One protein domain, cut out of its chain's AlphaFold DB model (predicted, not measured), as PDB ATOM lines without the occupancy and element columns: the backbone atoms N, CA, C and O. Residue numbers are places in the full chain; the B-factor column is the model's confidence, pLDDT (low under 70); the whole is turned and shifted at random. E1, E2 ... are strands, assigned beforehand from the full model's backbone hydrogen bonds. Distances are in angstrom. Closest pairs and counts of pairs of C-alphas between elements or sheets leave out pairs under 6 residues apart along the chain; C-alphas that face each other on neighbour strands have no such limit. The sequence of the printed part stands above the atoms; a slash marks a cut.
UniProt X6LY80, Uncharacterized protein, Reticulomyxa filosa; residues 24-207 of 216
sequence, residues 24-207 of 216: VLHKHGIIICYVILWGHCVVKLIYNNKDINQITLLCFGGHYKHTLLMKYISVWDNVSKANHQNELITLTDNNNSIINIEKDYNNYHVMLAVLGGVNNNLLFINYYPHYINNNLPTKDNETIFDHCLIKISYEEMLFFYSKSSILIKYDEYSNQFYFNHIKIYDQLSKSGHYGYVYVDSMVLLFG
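What this domain is: This is residues 24 to 207 of the 216 residues of an uncharacterized protein of Reticulomyxa filosa (UniProt X6LY80). This is a small propeller of five uneven blades: E1, E3, E7, E9 and E13 stand in a ring, run one way, and are each the inmost strand of a blade. Two blades, E3 to E6 and E9 to E12, are strongly twisted four-stranded sheets that reach out to the two ends of the longest axis; the other three are the hairpins E1 with E2, E7 with E8 and E13 with E14. The printed part has 184 residues, with no named helix and strands E1 to E14 in chain order; 82 residues, under half, are in these strands, and the class is all strand. The four-stranded sheets run in order E3, E4, E5, E6 and E9, E10, E11, E12, antiparallel throughout. The whole is compact, with a radius of gyration of the C-alphas of 17.3 A and spans of 52 by 36 by 36 A.

Where its parts are: Find C-alpha 24 at (-59.349, -35.979, 75.703), where E1, residues 24 to 26, begins; E2 is residues 29 to 33. Read on to E3, residues 40 to 45, then E4, residues 54 to 61, 22.9 A long, E5, residues 66 to 73, 21.7 A, and E6, residues 88 to 90. E7, residues 111 to 116, begins at (-67.968, -30.811, 63.867), and E8 is residues 122 to 127. Next come E9, residues 147 to 151, E10, residues 156 to 161, E11, residues 164 to 171, 22.7 A, and E12, residues 176 to 183, 23.0 A. E13 is residues 195 to 199, and E14, residues 202 to 206, ends at (-49.637, -28.421, 69.446).

How they stand to each other: Start at the hairpin E1 and E2, where N 24 and O 31 are 2.9 A apart. The closest C-alphas of E1 and E3 are those of Val 24 and Lys 44, 6.7 A. E3 to E6 form a meander, each strand the antiparallel neighbour of the one before: look at N 43 and O 58, 2.8 A, N 57 and O 70, 2.8 A, and N 69 and O 89, 2.8 A. C-alphas 41 and 112, 5.9 A apart, are the closest of E3 and E7; in the hairpin E7 and E8, N 114 and O 124 are 3.0 A apart. The closest C-alphas of E7 and E9 are 114 and 151, 6.3 A. E9 to E12 form a second meander, with N 150 and O 158, N 159 and O 166, and N 167 and O 180 each 2.8 A apart. This sheet and E7 with E8 make a sandwich, two sheets face to face, 9.2 A centre to centre where they face. C-alphas 150 and 198, 7.0 A apart, are the closest of E9 and E13; in the hairpin E13 and E14, N 197 and O 204 are 3.0 A apart. C-alphas 24 and 197, the closest of E1 and E13, are 7.3 A apart. The edge strands E6 and E12 are apart.

The domain as a whole: The C-alphas farthest apart, those of Ser 80 and Asn 141, are 53.5 A apart. The printed part has no cut. Look for the long links at residues 74 to 87, 91 to 110 and 128 to 146, and between E12 and E13. The mean pLDDT of the printed part is 76.6; 55 residues are under 70, among them 128 to 146 and 184 to 192.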
ATOM      1  N   VAL A  24     -58.563 -35.807  74.483       81.56
ATOM      2  CA  VAL A  24     -59.349 -35.979  75.703       81.56
ATOM      3  C   VAL A  24     -58.415 -36.231  76.876       81.56
ATOM      4  O   VAL A  24     -57.641 -37.185  76.875       81.56
ATOM      5  N   LEU A  25     -58.514 -35.406  77.917       82.31
ATOM      6  CA  LEU A  25     -57.740 -35.587  79.141       82.31
ATOM      7  C   LEU A  25     -58.353 -36.682  80.035       82.31
ATOM      8  O   LEU A  25     -59.544 -36.651  80.394       82.31
ATOM      9  N   HIS A  26     -57.527 -37.637  80.459       81.25
ATOM     10  CA  HIS A  26     -57.903 -38.666  81.422       81.25
ATOM     11  C   HIS A  26     -56.747 -39.017  82.357       81.25
ATOM     12  O   HIS A  26     -55.689 -39.463  81.916       81.25
ATOM     13  N   LYS A  27     -56.979 -38.860  83.668       80.75
ATOM     14  CA  LYS A  27     -55.949 -39.002  84.706       80.75
ATOM     15  C   LYS A  27     -54.752 -38.105  84.373       80.75
ATOM     16  O   LYS A  27     -54.932 -36.910  84.177       80.75
ATOM     17  N   HIS A  28     -53.566 -38.692  84.268       75.19
ATOM     18  CA  HIS A  28     -52.311 -38.015  83.958       75.19
ATOM     19  C   HIS A  28     -51.950 -38.102  82.464       75.19
ATOM     20  O   HIS A  28     -50.819 -37.809  82.092       75.19
ATOM     21  N   GLY A  29     -52.876 -38.565  81.614       75.81
ATOM     22  CA  GLY A  29     -52.642 -38.803  80.193       75.81
ATOM     23  C   GLY A  29     -53.582 -38.015  79.285       75.81
ATOM     24  O   GLY A  29     -54.724 -37.709  79.635       75.81
ATOM     25  N   ILE A  30     -53.095 -37.730  78.079       73.56
ATOM     26  CA  ILE A  30     -53.881 -37.167  76.982       73.56
ATOM     27  C   ILE A  30     -54.184 -38.310  76.015       73.56
ATOM     28  O   ILE A  30     -53.276 -38.930  75.464       73.56
ATOM     29  N   ILE A  31     -55.466 -38.597  75.815       74.81
ATOM     30  CA  ILE A  31     -55.932 -39.491  74.759       74.81
ATOM     31  C   ILE A  31     -55.973 -38.659  73.486       74.81
ATOM     32  O   ILE A  31     -56.792 -37.751  73.370       74.81
ATOM     33  N   ILE A  32     -55.078 -38.958  72.553       69.69
ATOM     34  CA  ILE A  32     -55.061 -38.324  71.240       69.69
ATOM     35  C   ILE A  32     -55.862 -39.215  70.297       69.69
ATOM     36  O   ILE A  32     -55.460 -40.337  69.984       69.69
ATOM     37  N   CYS A  33     -57.006 -38.720  69.839       67.19
ATOM     38  CA  CYS A  33     -57.784 -39.375  68.802       67.19
ATOM     39  C   CYS A  33     -57.141 -39.062  67.447       67.19
ATOM     40  O   CYS A  33     -57.520 -38.114  66.762       67.19
ATOM     41  N   TYR A  34     -56.145 -39.872  67.074       54.66
ATOM     42  CA  TYR A  34     -55.540 -39.867  65.743       54.66
ATOM     43  C   TYR A  34     -56.482 -40.555  64.758       54.66
ATOM     44  O   TYR A  34     -56.302 -41.708  64.369       54.66
ATOM     45  N   VAL A  35     -57.560 -39.869  64.416       51.12
ATOM     46  CA  VAL A  35     -58.524 -40.373  63.455       51.12
ATOM     47  C   VAL A  35     -58.588 -39.346  62.339       51.12
ATOM     48  O   VAL A  35     -59.194 -38.290  62.481       51.12
ATOM     49  N   ILE A  36     -57.922 -39.658  61.222       49.62
ATOM     50  CA  ILE A  36     -58.012 -38.922  59.952       49.62
ATOM     51  C   ILE A  36     -59.401 -39.194  59.350       49.62
ATOM     52  O   ILE A  36     -59.534 -39.772  58.278       49.62
ATOM     53  N   LEU A  37     -60.468 -38.866  60.070       56.31
ATOM     54  CA  LEU A  37     -61.823 -38.949  59.554       56.31
ATOM     55  C   LEU A  37     -62.440 -37.569  59.731       56.31
ATOM     56  O   LEU A  37     -62.717 -37.112  60.840       56.31
ATOM     57  N   TRP A  38     -62.587 -36.871  58.611       64.06
ATOM     58  CA  TRP A  38     -63.222 -35.564  58.575       64.06
ATOM     59  C   TRP A  38     -64.623 -35.651  59.188       64.06
ATOM     60  O   TRP A  38     -65.391 -36.553  58.861       64.06
ATOM     61  N   GLY A  39     -64.938 -34.709  60.080       71.56
ATOM     62  CA  GLY A  39     -66.270 -34.583  60.671       71.56
ATOM     63  C   GLY A  39     -66.565 -35.503  61.856       71.56
ATOM     64  O   GLY A  39     -67.698 -35.511  62.315       71.56
ATOM     65  N   HIS A  40     -65.595 -36.256  62.384       79.75
ATOM     66  CA  HIS A  40     -65.795 -36.947  63.661       79.75
ATOM     67  C   HIS A  40     -65.486 -36.029  64.841       79.75
ATOM     68  O   HIS A  40     -64.521 -35.269  64.810       79.75
ATOM     69  N   CYS A  41     -66.271 -36.151  65.905       83.62
ATOM     70  CA  CYS A  41     -66.066 -35.499  67.185       83.62
ATOM     71  C   CYS A  41     -66.018 -36.534  68.313       83.62
ATOM     72  O   CYS A  41     -66.799 -37.486  68.323       83.62
ATOM     73  N   VAL A  42     -65.105 -36.351  69.266       86.69
ATOM     74  CA  VAL A  42     -64.982 -37.175  70.469       86.69
ATOM     75  C   VAL A  42     -65.119 -36.295  71.700       86.69
ATOM     76  O   VAL A  42     -64.356 -35.353  71.902       86.69
ATOM     77  N   VAL A  43     -66.073 -36.636  72.562       87.88
ATOM     78  CA  VAL A  43     -66.359 -35.901  73.795       87.88
ATOM     79  C   VAL A  43     -66.357 -36.857  74.978       87.88
ATOM     80  O   VAL A  43     -66.939 -37.938  74.937       87.88
ATOM     81  N   LYS A  44     -65.711 -36.462  76.073       88.38
ATOM     82  CA  LYS A  44     -65.733 -37.222  77.325       88.38
ATOM     83  C   LYS A  44     -67.048 -36.991  78.059       88.38
ATOM     84  O   LYS A  44     -67.312 -35.868  78.477       88.38
ATOM     85  N   LEU A  45     -67.817 -38.052  78.281       86.69
ATOM     86  CA  LEU A  45     -69.012 -38.008  79.115       86.69
ATOM     87  C   LEU A  45     -68.625 -38.014  80.596       86.69
ATOM     88  O   LEU A  45     -67.828 -38.841  81.045       86.69
ATOM     89  N   ILE A  46     -69.198 -37.079  81.353       75.94
ATOM     90  CA  ILE A  46     -68.998 -36.951  82.798       75.94
ATOM     91  C   ILE A  46     -70.324 -37.294  83.477       75.94
ATOM     92  O   ILE A  46     -71.187 -36.441  83.641       75.94
ATOM     93  N   TYR A  47     -70.486 -38.555  83.862       72.19
ATOM     94  CA  TYR A  47     -71.547 -39.012  84.762       72.19
ATOM     95  C   TYR A  47     -70.925 -39.631  86.012       72.19
ATOM     96  O   TYR A  47     -69.716 -39.866  86.026       72.19
ATOM     97  N   ASN A  48     -71.736 -39.886  87.047       59.12
ATOM     98  CA  ASN A  48     -71.340 -40.504  88.322       59.12
ATOM     99  C   ASN A  48     -70.757 -41.913  88.117       59.12
ATOM    100  O   ASN A  48     -71.392 -42.925  88.422       59.12
ATOM    101  N   ASN A  49     -69.553 -41.992  87.559       60.00
ATOM    102  CA  ASN A  49     -68.869 -43.238  87.306       60.00
ATOM    103  C   ASN A  49     -68.207 -43.661  88.613       60.00
ATOM    104  O   ASN A  49     -67.327 -42.974  89.128       60.00
ATOM    105  N   LYS A  50     -68.669 -44.779  89.177       61.75
ATOM    106  CA  LYS A  50     -68.100 -45.344  90.410       61.75
ATOM    107  C   LYS A  50     -66.667 -45.841  90.201       61.75
ATOM    108  O   LYS A  50     -65.931 -45.992  91.170       61.75
ATOM    109  N   ASP A  51     -66.290 -46.101  88.950       69.50
ATOM    110  CA  ASP A  51     -64.959 -46.547  88.569       69.50
ATOM    111  C   ASP A  51     -64.112 -45.368  88.071       69.50
ATOM    112  O   ASP A  51     -64.307 -44.852  86.970       69.50
ATOM    113  N   ILE A  52     -63.149 -44.955  88.897       71.94
ATOM    114  CA  ILE A  52     -62.199 -43.874  88.596       71.94
ATOM    115  C   ILE A  52     -61.232 -44.218  87.452       71.94
ATOM    116  O   ILE A  52     -60.581 -43.326  86.900       71.94
ATOM    117  N   ASN A  53     -61.107 -45.502  87.101       79.12
ATOM    118  CA  ASN A  53     -60.187 -45.980  86.070       79.12
ATOM    119  C   ASN A  53     -60.822 -46.042  84.684       79.12
ATOM    120  O   ASN A  53     -60.111 -46.237  83.700       79.12
ATOM    121  N   GLN A  54     -62.138 -45.860  84.609       83.12
ATOM    122  CA  GLN A  54     -62.884 -45.896  83.370       83.12
ATOM    123  C   GLN A  54     -63.516 -44.534  83.088       83.12
ATOM    124  O   GLN A  54     -64.130 -43.906  83.949       83.12
ATOM    125  N   ILE A  55     -63.434 -44.096  81.840       86.81
ATOM    126  CA  ILE A  55     -64.251 -42.999  81.318       86.81
ATOM    127  C   ILE A  55     -65.147 -43.519  80.220       86.81
ATOM    128  O   ILE A  55     -64.954 -44.610  79.687       86.81
ATOM    129  N   THR A  56     -66.130 -42.716  79.850       87.81
ATOM    130  CA  THR A  56     -66.886 -42.974  78.636       87.81
ATOM    131  C   THR A  56     -66.683 -41.843  77.659       87.81
ATOM    132  O   THR A  56     -66.797 -40.671  78.011       87.81
ATOM    133  N   LEU A  57     -66.337 -42.216  76.437       89.50
ATOM    134  CA  LEU A  57     -66.234 -41.317  75.307       89.50
ATOM    135  C   LEU A  57     -67.493 -41.465  74.463       89.50
ATOM    136  O   LEU A  57     -67.938 -42.580  74.202       89.50
ATOM    137  N   LEU A  58     -68.045 -40.334  74.053       89.88
ATOM    138  CA  LEU A  58     -69.049 -40.218  73.013       89.88
ATOM    139  C   LEU A  58     -68.324 -39.808  71.735       89.88
ATOM    140  O   LEU A  58     -67.783 -38.708  71.657       89.88
ATOM    141  N   CYS A  59     -68.303 -40.701  70.756       88.31
ATOM    142  CA  CYS A  59     -67.708 -40.470  69.449       88.31
ATOM    143  C   CYS A  59     -68.839 -40.349  68.439       88.31
ATOM    144  O   CYS A  59     -69.638 -41.273  68.314       88.31
ATOM    145  N   PHE A  60     -68.928 -39.247  67.709       86.62
ATOM    146  CA  PHE A  60     -70.003 -39.074  66.745       86.62
ATOM    147  C   PHE A  60     -69.575 -38.322  65.496       86.62
ATOM    148  O   PHE A  60     -68.597 -37.583  65.499       86.62
ATOM    149  N   GLY A  61     -70.313 -38.570  64.426       81.69
ATOM    150  CA  GLY A  61     -70.179 -37.928  63.137       81.69
ATOM    151  C   GLY A  61     -69.420 -38.709  62.082       81.69
ATOM    152  O   GLY A  61     -69.433 -39.946  62.066       81.69
ATOM    153  N   GLY A  62     -68.816 -37.965  61.162       75.75
ATOM    154  CA  GLY A  62     -68.192 -38.489  59.954       75.75
ATOM    155  C   GLY A  62     -69.167 -38.859  58.848       75.75
ATOM    156  O   GLY A  62     -70.371 -38.650  58.943       75.75
ATOM    157  N   HIS A  63     -68.640 -39.464  57.781       72.00
ATOM    158  CA  HIS A  63     -69.408 -39.765  56.566       72.00
ATOM    159  C   HIS A  63     -70.686 -40.578  56.826       72.00
ATOM    160  O   HIS A  63     -71.718 -40.344  56.207       72.00
ATOM    161  N   TYR A  64     -70.617 -41.526  57.758       74.75
ATOM    162  CA  TYR A  64     -71.735 -42.403  58.095       74.75
ATOM    163  C   TYR A  64     -72.574 -41.904  59.274       74.75
ATOM    164  O   TYR A  64     -73.478 -42.617  59.709       74.75
ATOM    165  N   LYS A  65     -72.273 -40.708  59.802       78.56
ATOM    166  CA  LYS A  65     -73.019 -40.062  60.892       78.56
ATOM    167  C   LYS A  65     -73.218 -40.986  62.092       78.56
ATOM    168  O   LYS A  65     -74.295 -41.081  62.679       78.56
ATOM    169  N   HIS A  66     -72.181 -41.753  62.418       82.44
ATOM    170  CA  HIS A  66     -72.274 -42.714  63.505       82.44
ATOM    171  C   HIS A  66     -72.369 -41.975  64.831       82.44
ATOM    172  O   HIS A  66     -71.770 -40.921  64.996       82.44
ATOM    173  N   THR A  67     -73.073 -42.553  65.796       89.50
ATOM    174  CA  THR A  67     -72.983 -42.141  67.196       89.50
ATOM    175  C   THR A  67     -72.610 -43.371  68.003       89.50
ATOM    176  O   THR A  67     -73.337 -44.364  68.025       89.50
ATOM    177  N   LEU A  68     -71.432 -43.329  68.610       90.31
ATOM    178  CA  LEU A  68     -70.775 -44.450  69.260       90.31
ATOM    179  C   LEU A  68     -70.399 -44.064  70.689       90.31
ATOM    180  O   LEU A  68     -70.029 -42.924  70.971       90.31
ATOM    181  N   LEU A  69     -70.440 -45.036  71.586       89.56
ATOM    182  CA  LEU A  69     -69.869 -44.940  72.918       89.56
ATOM    183  C   LEU A  69     -68.636 -45.826  73.015       89.56
ATOM    184  O   LEU A  69     -68.584 -46.906  72.436       89.56
ATOM    185  N   MET A  70     -67.670 -45.403  73.818       87.19
ATOM    186  CA  MET A  70     -66.535 -46.234  74.196       87.19
ATOM    187  C   MET A  70     -66.303 -46.119  75.690       87.19
ATOM    188  O   MET A  70     -66.051 -45.028  76.203       87.19
ATOM    189  N   LYS A  71     -66.344 -47.247  76.395       86.50
ATOM    190  CA  LYS A  71     -65.852 -47.323  77.772       86.50
ATOM    191  C   LYS A  71     -64.342 -47.497  77.721       86.50
ATOM    192  O   LYS A  71     -63.855 -48.590  77.440       86.50
ATOM    193  N   TYR A  72     -63.624 -46.406  77.950       85.25
ATOM    194  CA  TYR A  72     -62.171 -46.387  77.896       85.25
ATOM    195  C   TYR A  72     -61.561 -46.621  79.274       85.25
ATOM    196  O   TYR A  72     -61.889 -45.913  80.225       85.25
ATOM    197  N   ILE A  73     -60.635 -47.568  79.348       82.88
ATOM    198  CA  ILE A  73     -59.687 -47.777  80.438       82.88
ATOM    199  C   ILE A  73     -58.296 -47.498  79.872       82.88
ATOM    200  O   ILE A  73     -57.970 -47.923  78.756       82.88
ATOM    201  N   SER A  74     -57.475 -46.774  80.636       81.81
ATOM    202  CA  SER A  74     -56.110 -46.462  80.217       81.81
ATOM    203  C   SER A  74     -55.335 -47.743  79.933       81.81
ATOM    204  O   SER A  74     -55.235 -48.629  80.778       81.81
ATOM    205  N   VAL A  75     -54.712 -47.806  78.756       79.75
ATOM    206  CA  VAL A  75     -53.833 -48.924  78.368       79.75
ATOM    207  C   VAL A  75     -52.573 -49.019  79.236       79.75
ATOM    208  O   VAL A  75     -51.866 -50.023  79.183       79.75
ATOM    209  N   TRP A  76     -52.298 -47.976  80.023       80.50
ATOM    210  CA  TRP A  76     -51.187 -47.900  80.968       80.50
ATOM    211  C   TRP A  76     -51.559 -48.359  82.381       80.50
ATOM    212  O   TRP A  76     -50.668 -48.525  83.211       80.50
ATOM    213  N   ASP A  77     -52.847 -48.547  82.682       75.31
ATOM    214  CA  ASP A  77     -53.253 -49.068  83.984       75.31
ATOM    215  C   ASP A  77     -53.077 -50.597  84.024       75.31
ATOM    216  O   ASP A  77     -53.462 -51.313  83.101       75.31
ATOM    217  N   ASN A  78     -52.562 -51.123  85.138       65.31
ATOM    218  CA  ASN A  78     -52.401 -52.565  85.384       65.31
ATOM    219  C   ASN A  78     -53.727 -53.264  85.764       65.31
ATOM    220  O   ASN A  78     -53.759 -54.119  86.650       65.31
ATOM    221  N   VAL A  79     -54.843 -52.897  85.133       65.56
ATOM    222  CA  VAL A  79     -56.122 -53.591  85.342       65.56
ATOM    223  C   VAL A  79     -56.105 -54.875  84.513       65.56
ATOM    224  O   VAL A  79     -55.674 -54.865  83.361       65.56
ATOM    225  N   SER A  80     -56.541 -55.997  85.093       59.66
ATOM    226  CA  SER A  80     -56.617 -57.284  84.395       59.66
ATOM    227  C   SER A  80     -57.316 -57.107  83.045       59.66
ATOM    228  O   SER A  80     -58.477 -56.687  83.003       59.66
ATOM    229  N   LYS A  81     -56.596 -57.398  81.956       57.88
ATOM    230  CA  LYS A  81     -57.075 -57.301  80.573       57.88
ATOM    231  C   LYS A  81     -58.179 -58.335  80.352       57.88
ATOM    232  O   LYS A  81     -57.915 -59.444  79.899       57.88
ATOM    233  N   ALA A  82     -59.404 -58.006  80.740       56.59
ATOM    234  CA  ALA A  82     -60.568 -58.750  80.294       56.59
ATOM    235  C   ALA A  82     -60.706 -58.550  78.777       56.59
ATOM    236  O   ALA A  82     -60.407 -57.469  78.264       56.59
ATOM    237  N   ASN A  83     -61.135 -59.588  78.059       57.53
ATOM    238  CA  ASN A  83     -61.401 -59.490  76.624       57.53
ATOM    239  C   ASN A  83     -62.476 -58.410  76.369       57.53
ATOM    240  O   ASN A  83     -63.405 -58.290  77.167       57.53
ATOM    241  N   HIS A  84     -62.352 -57.655  75.268       65.38
ATOM    242  CA  HIS A  84     -63.300 -56.614  74.817       65.38
ATOM    243  C   HIS A  84     -63.279 -55.253  75.558       65.38
ATOM    244  O   HIS A  84     -64.297 -54.568  75.660       65.38
ATOM    245  N   GLN A  85     -62.127 -54.816  76.080       70.75
ATOM    246  CA  GLN A  85     -61.963 -53.448  76.608       70.75
ATOM    247  C   GLN A  85     -61.742 -52.423  75.483       70.75
ATOM    248  O   GLN A  85     -61.131 -52.738  74.466       70.75
ATOM    249  N   ASN A  86     -62.171 -51.173  75.703       82.62
ATOM    250  CA  ASN A  86     -61.990 -50.048  74.774       82.62
ATOM    251  C   ASN A  86     -62.647 -50.249  73.395       82.62
ATOM    252  O   ASN A  86     -62.181 -49.698  72.400       82.62
ATOM    253  N   GLU A  87     -63.731 -51.022  73.328       85.25
ATOM    254  CA  GLU A  87     -64.502 -51.206  72.099       85.25
ATOM    255  C   GLU A  87     -65.537 -50.093  71.905       85.25
ATOM    256  O   GLU A  87     -66.153 -49.603  72.860       85.25
ATOM    257  N   LEU A  88     -65.725 -49.705  70.644       85.94
ATOM    258  CA  LEU A  88     -66.780 -48.793  70.224       85.94
ATOM    259  C   LEU A  88     -68.084 -49.575  70.064       85.94
ATOM    260  O   LEU A  88     -68.154 -50.522  69.284       85.94
ATOM    261  N   ILE A  89     -69.122 -49.139  70.766       89.31
ATOM    262  CA  ILE A  89     -70.479 -49.670  70.654       89.31
ATOM    263  C   ILE A  89     -71.404 -48.597  70.090       89.31
ATOM    264  O   ILE A  89     -71.257 -47.417  70.404       89.31
ATOM    265  N   THR A  90     -72.373 -48.987  69.269       90.31
ATOM    266  CA  THR A  90     -73.384 -48.053  68.762       90.31
ATOM    267  C   THR A  90     -74.243 -47.526  69.906       90.31
ATOM    268  O   THR A  90     -74.698 -48.300  70.749       90.31
ATOM    269  N   LEU A  91     -74.476 -46.212  69.937       89.69
ATOM    270  CA  LEU A  91     -75.400 -45.612  70.890       89.69
ATOM    271  C   LEU A  91     -76.841 -45.893  70.450       89.69
ATOM    272  O   LEU A  91     -77.260 -45.475  69.368       89.69
ATOM    273  N   THR A  92     -77.606 -46.566  71.305       90.06
ATOM    274  CA  THR A  92     -79.022 -46.863  71.075       90.06
ATOM    275  C   THR A  92     -79.898 -46.358  72.214       90.06
ATOM    276  O   THR A  92     -79.438 -46.214  73.348       90.06
ATOM    277  N   ASP A  93     -81.167 -46.100  71.917       87.50
ATOM    278  CA  ASP A  93     -82.188 -45.823  72.923       87.50
ATOM    279  C   ASP A  93     -82.654 -47.111  73.633       87.50
ATOM    280  O   ASP A  93     -82.175 -48.217  73.363       87.50
ATOM    281  N   ASN A  94     -83.624 -46.973  74.541       91.06
ATOM    282  CA  ASN A  94     -84.196 -48.097  75.292       91.06
ATOM    283  C   ASN A  94     -84.917 -49.135  74.408       91.06
ATOM    284  O   ASN A  94     -85.202 -50.234  74.876       91.06
ATOM    285  N   ASN A  95     -85.213 -48.798  73.152       93.25
ATOM    286  CA  ASN A  95     -85.863 -49.666  72.176       93.25
ATOM    287  C   ASN A  95     -84.855 -50.277  71.185       93.25
ATOM    288  O   ASN A  95     -85.267 -50.819  70.162       93.25
ATOM    289  N   ASN A  96     -83.547 -50.178  71.457       89.31
ATOM    290  CA  ASN A  96     -82.457 -50.558  70.550       89.31
ATOM    291  C   ASN A  96     -82.444 -49.784  69.218       89.31
ATOM    292  O   ASN A  96     -81.821 -50.224  68.251       89.31
ATOM    293  N   SER A  97     -83.101 -48.624  69.150       89.06
ATOM    294  CA  SER A  97     -83.025 -47.746  67.982       89.06
ATOM    295  C   SER A  97     -81.746 -46.924  68.050       89.06
ATOM    296  O   SER A  97     -81.406 -46.386  69.102       89.06
ATOM    297  N   ILE A  98     -81.027 -46.820  66.933       86.94
ATOM    298  CA  ILE A  98     -79.787 -46.040  66.854       86.94
ATOM    299  C   ILE A  98     -80.107 -44.566  67.110       86.94
ATOM    300  O   ILE A  98     -80.957 -43.982  66.439       86.94
ATOM    301  N   ILE A  99     -79.401 -43.961  68.063       87.06
ATOM    302  CA  ILE A  99     -79.486 -42.524  68.321       87.06
ATOM    303  C   ILE A  99     -78.551 -41.829  67.340       87.06
ATOM    304  O   ILE A  99     -77.358 -42.115  67.322       87.06
ATOM    305  N   ASN A 100     -79.078 -40.903  66.540       84.19
ATOM    306  CA  ASN A 100     -78.268 -40.049  65.680       84.19
ATOM    307  C   ASN A 100     -78.255 -38.619  66.232       84.19
ATOM    308  O   ASN A 100     -79.307 -37.997  66.379       84.19
ATOM    309  N   ILE A 101     -77.065 -38.121  66.571       82.25
ATOM    310  CA  ILE A 101     -76.866 -36.749  67.060       82.25
ATOM    311  C   ILE A 101     -76.825 -35.755  65.896       82.25
ATOM    312  O   ILE A 101     -77.210 -34.593  66.052       82.25
ATOM    313  N   GLU A 102     -76.373 -36.199  64.724       73.25
ATOM    314  CA  GLU A 102     -76.306 -35.341  63.551       73.25
ATOM    315  C   GLU A 102     -77.675 -35.204  62.891       73.25
ATOM    316  O   GLU A 102     -78.430 -36.163  62.729       73.25
ATOM    317  N   LYS A 103     -77.983 -33.985  62.451       66.19
ATOM    318  CA  LYS A 103     -79.147 -33.721  61.603       66.19
ATOM    319  C   LYS A 103     -78.869 -34.166  60.162       66.19
ATOM    320  O   LYS A 103     -77.715 -34.266  59.738       66.19
ATOM    321  N   ASP A 104     -79.929 -34.371  59.382       59.72
ATOM    322  CA  ASP A 104     -79.872 -34.683  57.945       59.72
ATOM    323  C   ASP A 104     -79.395 -33.491  57.097       59.72
ATOM    324  O   ASP A 104     -80.084 -32.993  56.211       59.72
ATOM    325  N   TYR A 105     -78.187 -33.005  57.367       57.25
ATOM    326  CA  TYR A 105     -77.477 -32.110  56.470       57.25
ATOM    327  C   TYR A 105     -76.676 -32.941  55.464       57.25
ATOM    328  O   TYR A 105     -76.085 -33.970  55.802       57.25
ATOM    329  N   ASN A 106     -76.680 -32.504  54.207       57.19
ATOM    330  CA  ASN A 106     -76.072 -33.214  53.078       57.19
ATOM    331  C   ASN A 106     -74.541 -33.065  52.994       57.19
ATOM    332  O   ASN A 106     -73.951 -33.494  52.007       57.19
ATOM    333  N   ASN A 107     -73.893 -32.442  53.982       55.50
ATOM    334  CA  ASN A 107     -72.525 -31.958  53.839       55.50
ATOM    335  C   ASN A 107     -71.587 -32.424  54.959       55.50
ATOM    336  O   ASN A 107     -71.965 -32.569  56.119       55.50
ATOM    337  N   TYR A 108     -70.331 -32.616  54.552       56.47
ATOM    338  CA  TYR A 108     -69.164 -33.027  55.331       56.47
ATOM    339  C   TYR A 108     -68.708 -31.914  56.279       56.47
ATOM    340  O   TYR A 108     -67.702 -31.238  56.052       56.47
ATOM    341  N   HIS A 109     -69.498 -31.667  57.312       61.62
ATOM    342  CA  HIS A 109     -69.258 -30.582  58.244       61.62
ATOM    343  C   HIS A 109     -68.131 -30.950  59.215       61.62
ATOM    344  O   HIS A 109     -68.140 -32.018  59.826       61.62
ATOM    345  N   VAL A 110     -67.141 -30.063  59.373       62.91
ATOM    346  CA  VAL A 110     -66.255 -30.139  60.541       62.91
ATOM    347  C   VAL A 110     -67.140 -29.887  61.754       62.91
ATOM    348  O   VAL A 110     -67.837 -28.873  61.810       62.91
ATOM    349  N   MET A 111     -67.142 -30.842  62.675       73.94
ATOM    350  CA  MET A 111     -67.968 -30.811  63.867       73.94
ATOM    351  C   MET A 111     -67.065 -30.766  65.088       73.94
ATOM    352  O   MET A 111     -66.223 -31.643  65.284       73.94
ATOM    353  N   LEU A 112     -67.256 -29.741  65.911       80.94
ATOM    354  CA  LEU A 112     -66.672 -29.678  67.243       80.94
ATOM    355  C   LEU A 112     -67.783 -29.714  68.263       80.94
ATOM    356  O   LEU A 112     -68.817 -29.073  68.085       80.94
ATOM    357  N   ALA A 113     -67.543 -30.407  69.362       85.44
ATOM    358  CA  ALA A 113     -68.477 -30.407  70.456       85.44
ATOM    359  C   ALA A 113     -67.779 -30.418  71.802       85.44
ATOM    360  O   ALA A 113     -66.685 -30.956  71.968       85.44
ATOM    361  N   VAL A 114     -68.456 -29.819  72.773       88.19
ATOM    362  CA  VAL A 114     -68.049 -29.811  74.173       88.19
ATOM    363  C   VAL A 114     -69.270 -30.037  75.053       88.19
ATOM    364  O   VAL A 114     -70.375 -29.599  74.730       88.19
ATOM    365  N   LEU A 115     -69.071 -30.714  76.184       89.06
ATOM    366  CA  LEU A 115     -70.085 -30.765  77.235       89.06
ATOM    367  C   LEU A 115     -69.973 -29.542  78.138       89.06
ATOM    368  O   LEU A 115     -68.903 -29.282  78.689       89.06
ATOM    369  N   GLY A 116     -71.086 -28.868  78.385       85.88
ATOM    370  CA  GLY A 116     -71.211 -27.809  79.383       85.88
ATOM    371  C   GLY A 116     -72.582 -27.840  80.053       85.88
ATOM    372  O   GLY A 116     -73.209 -28.898  80.147       85.88
ATOM    373  N   GLY A 117     -73.028 -26.687  80.542       85.69
ATOM    374  CA  GLY A 117     -74.136 -26.592  81.488       85.69
ATOM    375  C   GLY A 117     -73.677 -26.897  82.911       85.69
ATOM    376  O   GLY A 117     -72.654 -27.566  83.122       85.69
ATOM    377  N   VAL A 118     -74.445 -26.425  83.893       85.56
ATOM    378  CA  VAL A 118     -74.118 -26.560  85.327       85.56
ATOM    379  C   VAL A 118     -73.912 -28.029  85.711       85.56
ATOM    380  O   VAL A 118     -73.040 -28.348  86.517       85.56
ATOM    381  N   ASN A 119     -74.649 -28.939  85.065       85.19
ATOM    382  CA  ASN A 119     -74.597 -30.378  85.322       85.19
ATOM    383  C   ASN A 119     -73.870 -31.188  84.232       85.19
ATOM    384  O   ASN A 119     -73.987 -32.412  84.217       85.19
ATOM    385  N   ASN A 120     -73.126 -30.552  83.314       83.75
ATOM    386  CA  ASN A 120     -72.518 -31.215  82.142       83.75
ATOM    387  C   ASN A 120     -73.531 -31.982  81.267       83.75
ATOM    388  O   ASN A 120     -73.193 -32.972  80.618       83.75
ATOM    389  N   ASN A 121     -74.782 -31.534  81.288       85.19
ATOM    390  CA  ASN A 121     -75.944 -32.118  80.625       85.19
ATOM    391  C   ASN A 121     -76.210 -31.506  79.245       85.19
ATOM    392  O   ASN A 121     -77.100 -31.977  78.539       85.19
ATOM    393  N   LEU A 122     -75.469 -30.466  78.863       88.88
ATOM    394  CA  LEU A 122     -75.638 -29.776  77.593       88.88
ATOM    395  C   LEU A 122     -74.486 -30.118  76.657       88.88
ATOM    396  O   LEU A 122     -73.316 -29.951  77.001       88.88
ATOM    397  N   LEU A 123     -74.827 -30.583  75.459       88.94
ATOM    398  CA  LEU A 123     -73.877 -30.836  74.385       88.94
ATOM    399  C   LEU A 123     -73.918 -29.658  73.410       88.94
ATOM    400  O   LEU A 123     -74.854 -29.520  72.624       88.94
ATOM    401  N   PHE A 124     -72.899 -28.806  73.466       87.00
ATOM    402  CA  PHE A 124     -72.738 -27.711  72.517       87.00
ATOM    403  C   PHE A 124     -72.029 -28.248  71.286       87.00
ATOM    404  O   PHE A 124     -70.890 -28.692  71.394       87.00
ATOM    405  N   ILE A 125     -72.700 -28.217  70.135       82.31
ATOM    406  CA  ILE A 125     -72.167 -28.726  68.868       82.31
ATOM    407  C   ILE A 125     -72.072 -27.578  67.885       82.31
ATOM    408  O   ILE A 125     -73.092 -26.996  67.524       82.31
ATOM    409  N   ASN A 126     -70.863 -27.291  67.424       78.12
ATOM    410  CA  ASN A 126     -70.599 -26.353  66.350       78.12
ATOM    411  C   ASN A 126     -70.426 -27.111  65.029       78.12
ATOM    412  O   ASN A 126     -69.568 -27.990  64.935       78.12
ATOM    413  N   TYR A 127     -71.233 -26.758  64.028       73.00
ATOM    414  CA  TYR A 127     -71.142 -27.293  62.674       73.00
ATOM    415  C   TYR A 127     -70.503 -26.244  61.761       73.00
ATOM    416  O   TYR A 127     -70.952 -25.108  61.694       73.00
ATOM    417  N   TYR A 128     -69.488 -26.603  60.988       66.88
ATOM    418  CA  TYR A 128     -69.047 -25.768  59.866       66.88
ATOM    419  C   TYR A 128     -69.801 -26.164  58.594       66.88
ATOM    420  O   TYR A 128     -69.742 -27.345  58.278       66.88
ATOM    421  N   PRO A 129     -70.409 -25.260  57.798       57.81
ATOM    422  CA  PRO A 129     -70.343 -23.800  57.887       57.81
ATOM    423  C   PRO A 129     -71.502 -23.178  58.688       57.81
ATOM    424  O   PRO A 129     -71.616 -21.958  58.752       57.81
ATOM    425  N   HIS A 130     -72.381 -23.997  59.272       55.34
ATOM    426  CA  HIS A 130     -73.551 -23.550  60.030       55.34
ATOM    427  C   HIS A 130     -73.247 -23.473  61.525       55.34
ATOM    428  O   HIS A 130     -73.591 -24.373  62.294       55.34
ATOM    429  N   TYR A 131     -72.582 -22.393  61.934       58.88
ATOM    430  CA  TYR A 131     -72.216 -22.187  63.334       58.88
ATOM    431  C   TYR A 131     -73.445 -22.215  64.230       58.88
ATOM    432  O   TYR A 131     -74.539 -21.889  63.768       58.88
ATOM    433  N   ILE A 132     -73.244 -22.579  65.503       52.44
ATOM    434  CA  ILE A 132     -74.267 -22.659  66.560       52.44
ATOM    435  C   ILE A 132     -75.250 -21.491  66.410       52.44
ATOM    436  O   ILE A 132     -74.995 -20.369  66.840       52.44
ATOM    437  N   ASN A 133     -76.365 -21.772  65.736       47.91
ATOM    438  CA  ASN A 133     -77.468 -20.854  65.483       47.91
ATOM    439  C   ASN A 133     -77.215 -19.623  64.571       47.91
ATOM    440  O   ASN A 133     -77.831 -18.591  64.811       47.91
ATOM    441  N   ASN A 134     -76.345 -19.687  63.549       50.09
ATOM    442  CA  ASN A 134     -76.067 -18.592  62.581       50.09
ATOM    443  C   ASN A 134     -75.665 -17.229  63.199       50.09
ATOM    444  O   ASN A 134     -75.572 -16.233  62.488       50.09
ATOM    445  N   ASN A 135     -75.410 -17.183  64.508       53.97
ATOM    446  CA  ASN A 135     -75.294 -15.949  65.287       53.97
ATOM    447  C   ASN A 135     -73.941 -15.809  65.978       53.97
ATOM    448  O   ASN A 135     -73.772 -14.885  66.769       53.97
ATOM    449  N   LEU A 136     -72.989 -16.714  65.729       65.81
ATOM    450  CA  LEU A 136     -71.638 -16.505  66.227       65.81
ATOM    451  C   LEU A 136     -71.112 -15.236  65.537       65.81
ATOM    452  O   LEU A 136     -70.999 -15.248  64.311       65.81
ATOM    453  N   PRO A 137     -70.860 -14.135  66.268       62.69
ATOM    454  CA  PRO A 137     -70.587 -12.843  65.656       62.69
ATOM    455  C   PRO A 137     -69.137 -12.823  65.180       62.69
ATOM    456  O   PRO A 137     -68.278 -12.195  65.778       62.69
ATOM    457  N   THR A 138     -68.808 -13.583  64.146       65.00
ATOM    458  CA  THR A 138     -67.453 -13.613  63.605       65.00
ATOM    459  C   THR A 138     -67.221 -12.295  62.878       65.00
ATOM    460  O   THR A 138     -68.057 -11.857  62.093       65.00
ATOM    461  N   LYS A 139     -66.112 -11.614  63.191       57.75
ATOM    462  CA  LYS A 139     -65.852 -10.243  62.711       57.75
ATOM    463  C   LYS A 139     -65.768 -10.117  61.193       57.75
ATOM    464  O   LYS A 139     -66.004  -9.033  60.674       57.75
ATOM    465  N   ASP A 140     -65.498 -11.222  60.515       54.09
ATOM    466  CA  ASP A 140     -65.252 -11.248  59.091       54.09
ATOM    467  C   ASP A 140     -66.140 -12.325  58.459       54.09
ATOM    468  O   ASP A 140     -66.290 -13.417  59.013       54.09
ATOM    469  N   ASN A 141     -66.691 -12.048  57.271       53.75
ATOM    470  CA  ASN A 141     -67.323 -13.038  56.380       53.75
ATOM    471  C   ASN A 141     -66.300 -14.073  55.848       53.75
ATOM    472  O   ASN A 141     -66.473 -14.651  54.773       53.75
ATOM    473  N   GLU A 142     -65.193 -14.268  56.560       56.06
ATOM    474  CA  GLU A 142     -64.145 -15.207  56.223       56.06
ATOM    475  C   GLU A 142     -64.613 -16.626  56.514       56.06
ATOM    476  O   GLU A 142     -65.283 -16.926  57.505       56.06
ATOM    477  N   THR A 143     -64.245 -17.525  55.612       57.81
ATOM    478  CA  THR A 143     -64.479 -18.945  55.819       57.81
ATOM    479  C   THR A 143     -63.589 -19.409  56.965       57.81
ATOM    480  O   THR A 143     -62.365 -19.385  56.852       57.81
ATOM    481  N   ILE A 144     -64.199 -19.804  58.085       64.19
ATOM    482  CA  ILE A 144     -63.455 -20.263  59.256       64.19
ATOM    483  C   ILE A 144     -62.983 -21.687  59.010       64.19
ATOM    484  O   ILE A 144     -63.688 -22.668  59.260       64.19
ATOM    485  N   PHE A 145     -61.752 -21.785  58.534       57.66
ATOM    486  CA  PHE A 145     -60.971 -23.004  58.612       57.66
ATOM    487  C   PHE A 145     -60.261 -23.042  59.971       57.66
ATOM    488  O   PHE A 145     -59.914 -22.002  60.526       57.66
ATOM    489  N   ASP A 146     -60.098 -24.242  60.529       64.50
ATOM    490  CA  ASP A 146     -59.313 -24.481  61.750       64.50
ATOM    491  C   ASP A 146     -59.769 -23.700  62.975       64.50
ATOM    492  O   ASP A 146     -59.111 -22.789  63.479       64.50
ATOM    493  N   HIS A 147     -60.927 -24.109  63.472       74.94
ATOM    494  CA  HIS A 147     -61.455 -23.631  64.730       74.94
ATOM    495  C   HIS A 147     -61.215 -24.651  65.846       74.94
ATOM    496  O   HIS A 147     -61.087 -25.850  65.603       74.94
ATOM    497  N   CYS A 148     -61.179 -24.161  67.081       79.81
ATOM    498  CA  CYS A 148     -61.189 -24.966  68.296       79.81
ATOM    499  C   CYS A 148     -62.362 -24.506  69.163       79.81
ATOM    500  O   CYS A 148     -62.636 -23.309  69.255       79.81
ATOM    501  N   LEU A 149     -63.040 -25.443  69.822       84.38
ATOM    502  CA  LEU A 149     -64.074 -25.141  70.802       84.38
ATOM    503  C   LEU A 149     -63.647 -25.763  72.121       84.38
ATOM    504  O   LEU A 149     -63.593 -26.979  72.263       84.38
ATOM    505  N   ILE A 150     -63.307 -24.911  73.074       86.50
ATOM    506  CA  ILE A 150     -62.689 -25.313  74.328       86.50
ATOM    507  C   ILE A 150     -63.671 -25.020  75.446       86.50
ATOM    508  O   ILE A 150     -64.165 -23.905  75.565       86.50
ATOM    509  N   LYS A 151     -63.931 -26.001  76.303       87.75
ATOM    510  CA  LYS A 151     -64.656 -25.757  77.547       87.75
ATOM    511  C   LYS A 151     -63.727 -25.087  78.560       87.75
ATOM    512  O   LYS A 151     -62.703 -25.671  78.903       87.75
ATOM    513  N   ILE A 152     -64.112 -23.916  79.066       87.88
ATOM    514  CA  ILE A 152     -63.372 -23.188  80.109       87.88
ATOM    515  C   ILE A 152     -64.000 -23.426  81.483       87.88
ATOM    516  O   ILE A 152     -63.293 -23.721  82.447       87.88
ATOM    517  N   SER A 153     -65.330 -23.352  81.560       87.81
ATOM    518  CA  SER A 153     -66.114 -23.601  82.771       87.81
ATOM    519  C   SER A 153     -67.452 -24.270  82.418       87.81
ATOM    520  O   SER A 153     -67.623 -24.789  81.313       87.81
ATOM    521  N   TYR A 154     -68.391 -24.343  83.363       83.38
ATOM    522  CA  TYR A 154     -69.721 -24.919  83.119       83.38
ATOM    523  C   TYR A 154     -70.549 -24.077  82.140       83.38
ATOM    524  O   TYR A 154     -71.278 -24.628  81.320       83.38
ATOM    525  N   GLU A 155     -70.396 -22.755  82.200       88.50
ATOM    526  CA  GLU A 155     -71.143 -21.792  81.382       88.50
ATOM    527  C   GLU A 155     -70.282 -21.162  80.286       88.50
ATOM    528  O   GLU A 155     -70.813 -20.524  79.384       88.50
ATOM    529  N   GLU A 156     -68.958 -21.314  80.343       90.88
ATOM    530  CA  GLU A 156     -68.047 -20.616  79.440       90.88
ATOM    531  C   GLU A 156     -67.284 -21.571  78.533       90.88
ATOM    532  O   GLU A 156     -66.709 -22.583  78.951       90.88
ATOM    533  N   MET A 157     -67.221 -21.185  77.266       91.06
ATOM    534  CA  MET A 157     -66.463 -21.847  76.223       91.06
ATOM    535  C   MET A 157     -65.607 -20.813  75.505       91.06
ATOM    536  O   MET A 157     -66.044 -19.697  75.246       91.06
ATOM    537  N   LEU A 158     -64.389 -21.184  75.144       88.69
ATOM    538  CA  LEU A 158     -63.530 -20.382  74.294       88.69
ATOM    539  C   LEU A 158     -63.572 -20.962  72.886       88.69
ATOM    540  O   LEU A 158     -63.168 -22.100  72.652       88.69
ATOM    541  N   PHE A 159     -64.068 -20.167  71.950       85.56
ATOM    542  CA  PHE A 159     -64.017 -20.471  70.534       85.56
ATOM    543  C   PHE A 159     -62.821 -19.757  69.915       85.56
ATOM    544  O   PHE A 159     -62.772 -18.528  69.872       85.56
ATOM    545  N   PHE A 160     -61.847 -20.531  69.456       79.88
ATOM    546  CA  PHE A 160     -60.656 -20.043  68.772       79.88
ATOM    547  C   PHE A 160     -60.837 -20.246  67.271       79.88
ATOM    548  O   PHE A 160     -61.255 -21.326  66.859       79.88
ATOM    549  N   TYR A 161     -60.519 -19.242  66.456       76.00
ATOM    550  CA  TYR A 161     -60.562 -19.357  65.002       76.00
ATOM    551  C   TYR A 161     -59.599 -18.376  64.331       76.00
ATOM    552  O   TYR A 161     -59.642 -17.176  64.603       76.00
ATOM    553  N   SER A 162     -58.773 -18.858  63.395       71.81
ATOM    554  CA  SER A 162     -57.828 -18.005  62.656       71.81
ATOM    555  C   SER A 162     -57.041 -17.085  63.619       71.81
ATOM    556  O   SER A 162     -56.386 -17.561  64.543       71.81
ATOM    557  N   LYS A 163     -57.146 -15.761  63.459       71.44
ATOM    558  CA  LYS A 163     -56.468 -14.737  64.275       71.44
ATOM    559  C   LYS A 163     -57.315 -14.184  65.428       71.44
ATOM    560  O   LYS A 163     -56.975 -13.154  66.010       71.44
ATOM    561  N   SER A 164     -58.457 -14.801  65.719       76.25
ATOM    562  CA  SER A 164     -59.467 -14.271  66.635       76.25
ATOM    563  C   SER A 164     -60.001 -15.333  67.586       76.25
ATOM    564  O   SER A 164     -59.977 -16.532  67.323       76.25
ATOM    565  N   SER A 165     -60.494 -14.888  68.740       82.12
ATOM    566  CA  SER A 165     -61.228 -15.760  69.654       82.12
ATOM    567  C   SER A 165     -62.463 -15.068  70.194       82.12
ATOM    568  O   SER A 165     -62.546 -13.837  70.254       82.12
ATOM    569  N   ILE A 166     -63.438 -15.884  70.567       86.50
ATOM    570  CA  ILE A 166     -64.680 -15.473  71.198       86.50
ATOM    571  C   ILE A 166     -64.818 -16.286  72.479       86.50
ATOM    572  O   ILE A 166     -64.876 -17.513  72.441       86.50
ATOM    573  N   LEU A 167     -64.893 -15.601  73.613       89.88
ATOM    574  CA  LEU A 167     -65.424 -16.184  74.832       89.88
ATOM    575  C   LEU A 167     -66.945 -16.216  74.700       89.88
ATOM    576  O   LEU A 167     -67.597 -15.177  74.584       89.88
ATOM    577  N   ILE A 168     -67.483 -17.423  74.671       90.19
ATOM    578  CA  ILE A 168     -68.906 -17.713  74.640       90.19
ATOM    579  C   ILE A 168     -69.320 -18.004  76.075       90.19
ATOM    580  O   ILE A 168     -68.818 -18.950  76.677       90.19
ATOM    581  N   LYS A 169     -70.252 -17.223  76.608       92.12
ATOM    582  CA  LYS A 169     -70.948 -17.545  77.851       92.12
ATOM    583  C   LYS A 169     -72.367 -17.987  77.520       92.12
ATOM    584  O   LYS A 169     -73.054 -17.310  76.764       92.12
ATOM    585  N   TYR A 170     -72.803 -19.100  78.083       90.81
ATOM    586  CA  TYR A 170     -74.164 -19.596  77.978       90.81
ATOM    587  C   TYR A 170     -74.853 -19.496  79.337       90.81
ATOM    588  O   TYR A 170     -74.393 -20.083  80.312       90.81
ATOM    589  N   ASP A 171     -75.947 -18.743  79.388       90.62
ATOM    590  CA  ASP A 171     -76.832 -18.673  80.547       90.62
ATOM    591  C   ASP A 171     -77.936 -19.723  80.394       90.62
ATOM    592  O   ASP A 171     -78.828 -19.594  79.552       90.62
ATOM    593  N   GLU A 172     -77.863 -20.770  81.218       90.69
ATOM    594  CA  GLU A 172     -78.811 -21.887  81.215       90.69
ATOM    595  C   GLU A 172     -80.211 -21.474  81.707       90.69
ATOM    596  O   GLU A 172     -81.202 -22.049  81.261       90.69
ATOM    597  N   TYR A 173     -80.328 -20.451  82.565       91.88
ATOM    598  CA  TYR A 173     -81.621 -19.980  83.080       91.88
ATOM    599  C   TYR A 173     -82.408 -19.215  82.014       91.88
ATOM    600  O   TYR A 173     -83.602 -19.452  81.826       91.88
ATOM    601  N   SER A 174     -81.747 -18.297  81.305       92.88
ATOM    602  CA  SER A 174     -82.383 -17.516  80.236       92.88
ATOM    603  C   SER A 174     -82.316 -18.188  78.859       92.88
ATOM    604  O   SER A 174     -82.984 -17.733  77.924       92.88
ATOM    605  N   ASN A 175     -81.550 -19.278  78.731       89.25
ATOM    606  CA  ASN A 175     -81.242 -19.968  77.477       89.25
ATOM    607  C   ASN A 175     -80.650 -19.015  76.420       89.25
ATOM    608  O   ASN A 175     -81.060 -19.018  75.256       89.25
ATOM    609  N   GLN A 176     -79.715 -18.158  76.838       90.56
ATOM    610  CA  GLN A 176     -79.083 -17.150  75.981       90.56
ATOM    611  C   GLN A 176     -77.569 -17.332  75.897       90.56
ATOM    612  O   GLN A 176     -76.909 -17.708  76.864       90.56
ATOM    613  N   PHE A 177     -77.017 -17.007  74.727       89.25
ATOM    614  CA  PHE A 177     -75.576 -16.926  74.510       89.25
ATOM    615  C   PHE A 177     -75.112 -15.471  74.518       89.25
ATOM    616  O   PHE A 177     -75.719 -14.604  73.892       89.25
ATOM    617  N   TYR A 178     -73.982 -15.231  75.171       90.56
ATOM    618  CA  TYR A 178     -73.272 -13.963  75.192       90.56
ATOM    619  C   TYR A 178     -71.881 -14.162  74.603       90.56
ATOM    620  O   TYR A 178     -71.209 -15.154  74.885       90.56
ATOM    621  N   PHE A 179     -71.438 -13.201  73.800       89.62
ATOM    622  CA  PHE A 179     -70.201 -13.307  73.038       89.62
ATOM    623  C   PHE A 179     -69.281 -12.140  73.367       89.62
ATOM    624  O   PHE A 179     -69.672 -10.979  73.247       89.62
ATOM    625  N   ASN A 180     -68.046 -12.448  73.752       88.62
ATOM    626  CA  ASN A 180     -67.012 -11.452  73.982       88.62
ATOM    627  C   ASN A 180     -65.776 -11.762  73.136       88.62
ATOM    628  O   ASN A 180     -65.161 -12.817  73.279       88.62
ATOM    629  N   HIS A 181     -65.392 -10.835  72.262       84.81
ATOM    630  CA  HIS A 181     -64.203 -11.001  71.431       84.81
ATOM    631  C   HIS A 181     -62.929 -10.773  72.231       84.81
ATOM    632  O   HIS A 181     -62.723  -9.700  72.797       84.81
ATOM    633  N   ILE A 182     -62.024 -11.741  72.164       83.00
ATOM    634  CA  ILE A 182     -60.701 -11.657  72.768       83.00
ATOM    635  C   ILE A 182     -59.669 -11.591  71.640       83.00
ATOM    636  O   ILE A 182     -59.659 -12.416  70.720       83.00
ATOM    637  N   LYS A 183     -58.812 -10.564  71.688       72.56
ATOM    638  CA  LYS A 183     -57.680 -10.435  70.764       72.56
ATOM    639  C   LYS A 183     -56.630 -11.484  71.108       72.56
ATOM    640  O   LYS A 183     -56.261 -11.621  72.270       72.56
ATOM    641  N   ILE A 184     -56.137 -12.174  70.087       68.88
ATOM    642  CA  ILE A 184     -55.061 -13.154  70.218       68.88
ATOM    643  C   ILE A 184     -53.768 -12.533  69.703       68.88
ATOM    644  O   ILE A 184     -53.791 -11.679  68.821       68.88
ATOM    645  N   TYR A 185     -52.648 -12.939  70.295       67.50
ATOM    646  CA  TYR A 185     -51.321 -12.501  69.888       67.50
ATOM    647  C   TYR A 185     -50.948 -12.999  68.486       67.50
ATOM    648  O   TYR A 185     -51.259 -14.129  68.107       67.50
ATOM    649  N   ASP A 186     -50.182 -12.183  67.759       63.12
ATOM    650  CA  ASP A 186     -49.839 -12.417  66.352       63.12
ATOM    651  C   ASP A 186     -49.092 -13.738  66.093       63.12
ATOM    652  O   ASP A 186     -49.126 -14.247  64.975       63.12
ATOM    653  N   GLN A 187     -48.423 -14.317  67.096       62.50
ATOM    654  CA  GLN A 187     -47.668 -15.569  66.944       62.50
ATOM    655  C   GLN A 187     -48.575 -16.785  66.720       62.50
ATOM    656  O   GLN A 187     -48.283 -17.594  65.848       62.50
ATOM    657  N   LEU A 188     -49.710 -16.862  67.422       62.50
ATOM    658  CA  LEU A 188     -50.730 -17.900  67.211       62.50
ATOM    659  C   LEU A 188     -51.539 -17.674  65.927       62.50
ATOM    660  O   LEU A 188     -52.314 -18.521  65.509       62.50
ATOM    661  N   SER A 189     -51.379 -16.505  65.309       58.19
ATOM    662  CA  SER A 189     -52.126 -16.095  64.123       58.19
ATOM    663  C   SER A 189     -51.478 -16.566  62.809       58.19
ATOM    664  O   SER A 189     -52.020 -16.321  61.729       58.19
ATOM    665  N   LYS A 190     -50.288 -17.184  62.888       57.88
ATOM    666  CA  LYS A 190     -49.444 -17.549  61.738       57.88
ATOM    667  C   LYS A 190     -49.601 -18.990  61.263       57.88
ATOM    668  O   LYS A 190     -49.046 -19.317  60.217       57.88
ATOM    669  N   SER A 191     -50.328 -19.833  61.983       61.88
ATOM    670  CA  SER A 191     -50.449 -21.242  61.631       61.88
ATOM    671  C   SER A 191     -51.829 -21.816  61.923       61.88
ATOM    672  O   SER A 191     -52.633 -21.232  62.644       61.88
ATOM    673  N   GLY A 192     -52.130 -22.927  61.257       66.06
ATOM    674  CA  GLY A 192     -53.414 -23.610  61.338       66.06
ATOM    675  C   GLY A 192     -53.275 -25.039  61.850       66.06
ATOM    676  O   GLY A 192     -52.182 -25.530  62.141       66.06
ATOM    677  N   HIS A 193     -54.418 -25.721  61.911       71.94
ATOM    678  CA  HIS A 193     -54.516 -27.163  62.164       71.94
ATOM    679  C   HIS A 193     -54.022 -27.660  63.538       71.94
ATOM    680  O   HIS A 193     -53.645 -28.827  63.661       71.94
ATOM    681  N   TYR A 194     -54.063 -26.826  64.579       74.75
ATOM    682  CA  TYR A 194     -53.638 -27.234  65.920       74.75
ATOM    683  C   TYR A 194     -54.508 -28.359  66.506       74.75
ATOM    684  O   TYR A 194     -55.739 -28.328  66.432       74.75
ATOM    685  N   GLY A 195     -53.864 -29.322  67.159       76.31
ATOM    686  CA  GLY A 195     -54.456 -30.039  68.280       76.31
ATOM    687  C   GLY A 195     -54.420 -29.164  69.534       76.31
ATOM    688  O   GLY A 195     -53.542 -28.311  69.688       76.31
ATOM    689  N   TYR A 196     -55.378 -29.361  70.435       81.19
ATOM    690  CA  TYR A 196     -55.453 -28.589  71.671       81.19
ATOM    691  C   TYR A 196     -55.882 -29.440  72.862       81.19
ATOM    692  O   TYR A 196     -56.607 -30.424  72.718       81.19
ATOM    693  N   VAL A 197     -55.474 -29.024  74.058       83.00
ATOM    694  CA  VAL A 197     -56.014 -29.529  75.325       83.00
ATOM    695  C   VAL A 197     -56.100 -28.393  76.341       83.00
ATOM    696  O   VAL A 197     -55.219 -27.537  76.401       83.00
ATOM    697  N   TYR A 198     -57.165 -28.381  77.138       84.62
ATOM    698  CA  TYR A 198     -57.299 -27.479  78.280       84.62
ATOM    699  C   TYR A 198     -56.952 -28.229  79.567       84.62
ATOM    700  O   TYR A 198     -57.559 -29.261  79.866       84.62
ATOM    701  N   VAL A 199     -55.957 -27.735  80.298       83.75
ATOM    702  CA  VAL A 199     -55.432 -28.342  81.527       83.75
ATOM    703  C   VAL A 199     -54.977 -27.241  82.479       83.75
ATOM    704  O   VAL A 199     -54.329 -26.296  82.049       83.75
ATOM    705  N   ASP A 200     -55.350 -27.338  83.756       83.12
ATOM    706  CA  ASP A 200     -54.922 -26.423  84.826       83.12
ATOM    707  C   ASP A 200     -55.027 -24.929  84.466       83.12
ATOM    708  O   ASP A 200     -54.100 -24.145  84.658       83.12
ATOM    709  N   SER A 201     -56.179 -24.535  83.911       83.75
ATOM    710  CA  SER A 201     -56.458 -23.164  83.455       83.75
ATOM    711  C   SER A 201     -55.572 -22.660  82.309       83.75
ATOM    712  O   SER A 201     -55.564 -21.466  82.011       83.75
ATOM    713  N   MET A 202     -54.872 -23.561  81.622       82.88
ATOM    714  CA  MET A 202     -54.060 -23.280  80.444       82.88
ATOM    715  C   MET A 202     -54.611 -24.008  79.219       82.88
ATOM    716  O   MET A 202     -55.051 -25.156  79.290       82.88
ATOM    717  N   VAL A 203     -54.563 -23.341  78.067       81.38
ATOM    718  CA  VAL A 203     -54.786 -23.977  76.764       81.38
ATOM    719  C   VAL A 203     -53.425 -24.313  76.175       81.38
ATOM    720  O   VAL A 203     -52.628 -23.418  75.900       81.38
ATOM    721  N   LEU A 204     -53.167 -25.599  75.967       81.38
ATOM    722  CA  LEU A 204     -51.991 -26.075  75.251       81.38
ATOM    723  C   LEU A 204     -52.375 -26.320  73.794       81.38
ATOM    724  O   LEU A 204     -53.329 -27.050  73.527       81.38
ATOM    725  N   LEU A 205     -51.619 -25.727  72.874       79.25
ATOM    726  CA  LEU A 205     -51.758 -25.900  71.429       79.25
ATOM    727  C   LEU A 205     -50.527 -26.644  70.903       79.25
ATOM    728  O   LEU A 205     -49.407 -26.359  71.326       79.25
ATOM    729  N   PHE A 206     -50.720 -27.610  70.011       77.25
ATOM    730  CA  PHE A 206     -49.637 -28.421  69.446       77.25
ATOM    731  C   PHE A 206     -50.015 -28.982  68.072       77.25
ATOM    732  O   PHE A 206     -51.164 -28.903  67.654       77.25
ATOM    733  N   GLY A 207     -49.048 -29.569  67.364       68.44
ATOM    734  CA  GLY A 207     -49.308 -30.201  66.065       68.44
ATOM    735  C   GLY A 207     -49.500 -29.216  64.912       68.44
ATOM    736  O   GLY A 207     -50.164 -29.542  63.934       68.44
TER     737      GLY A 207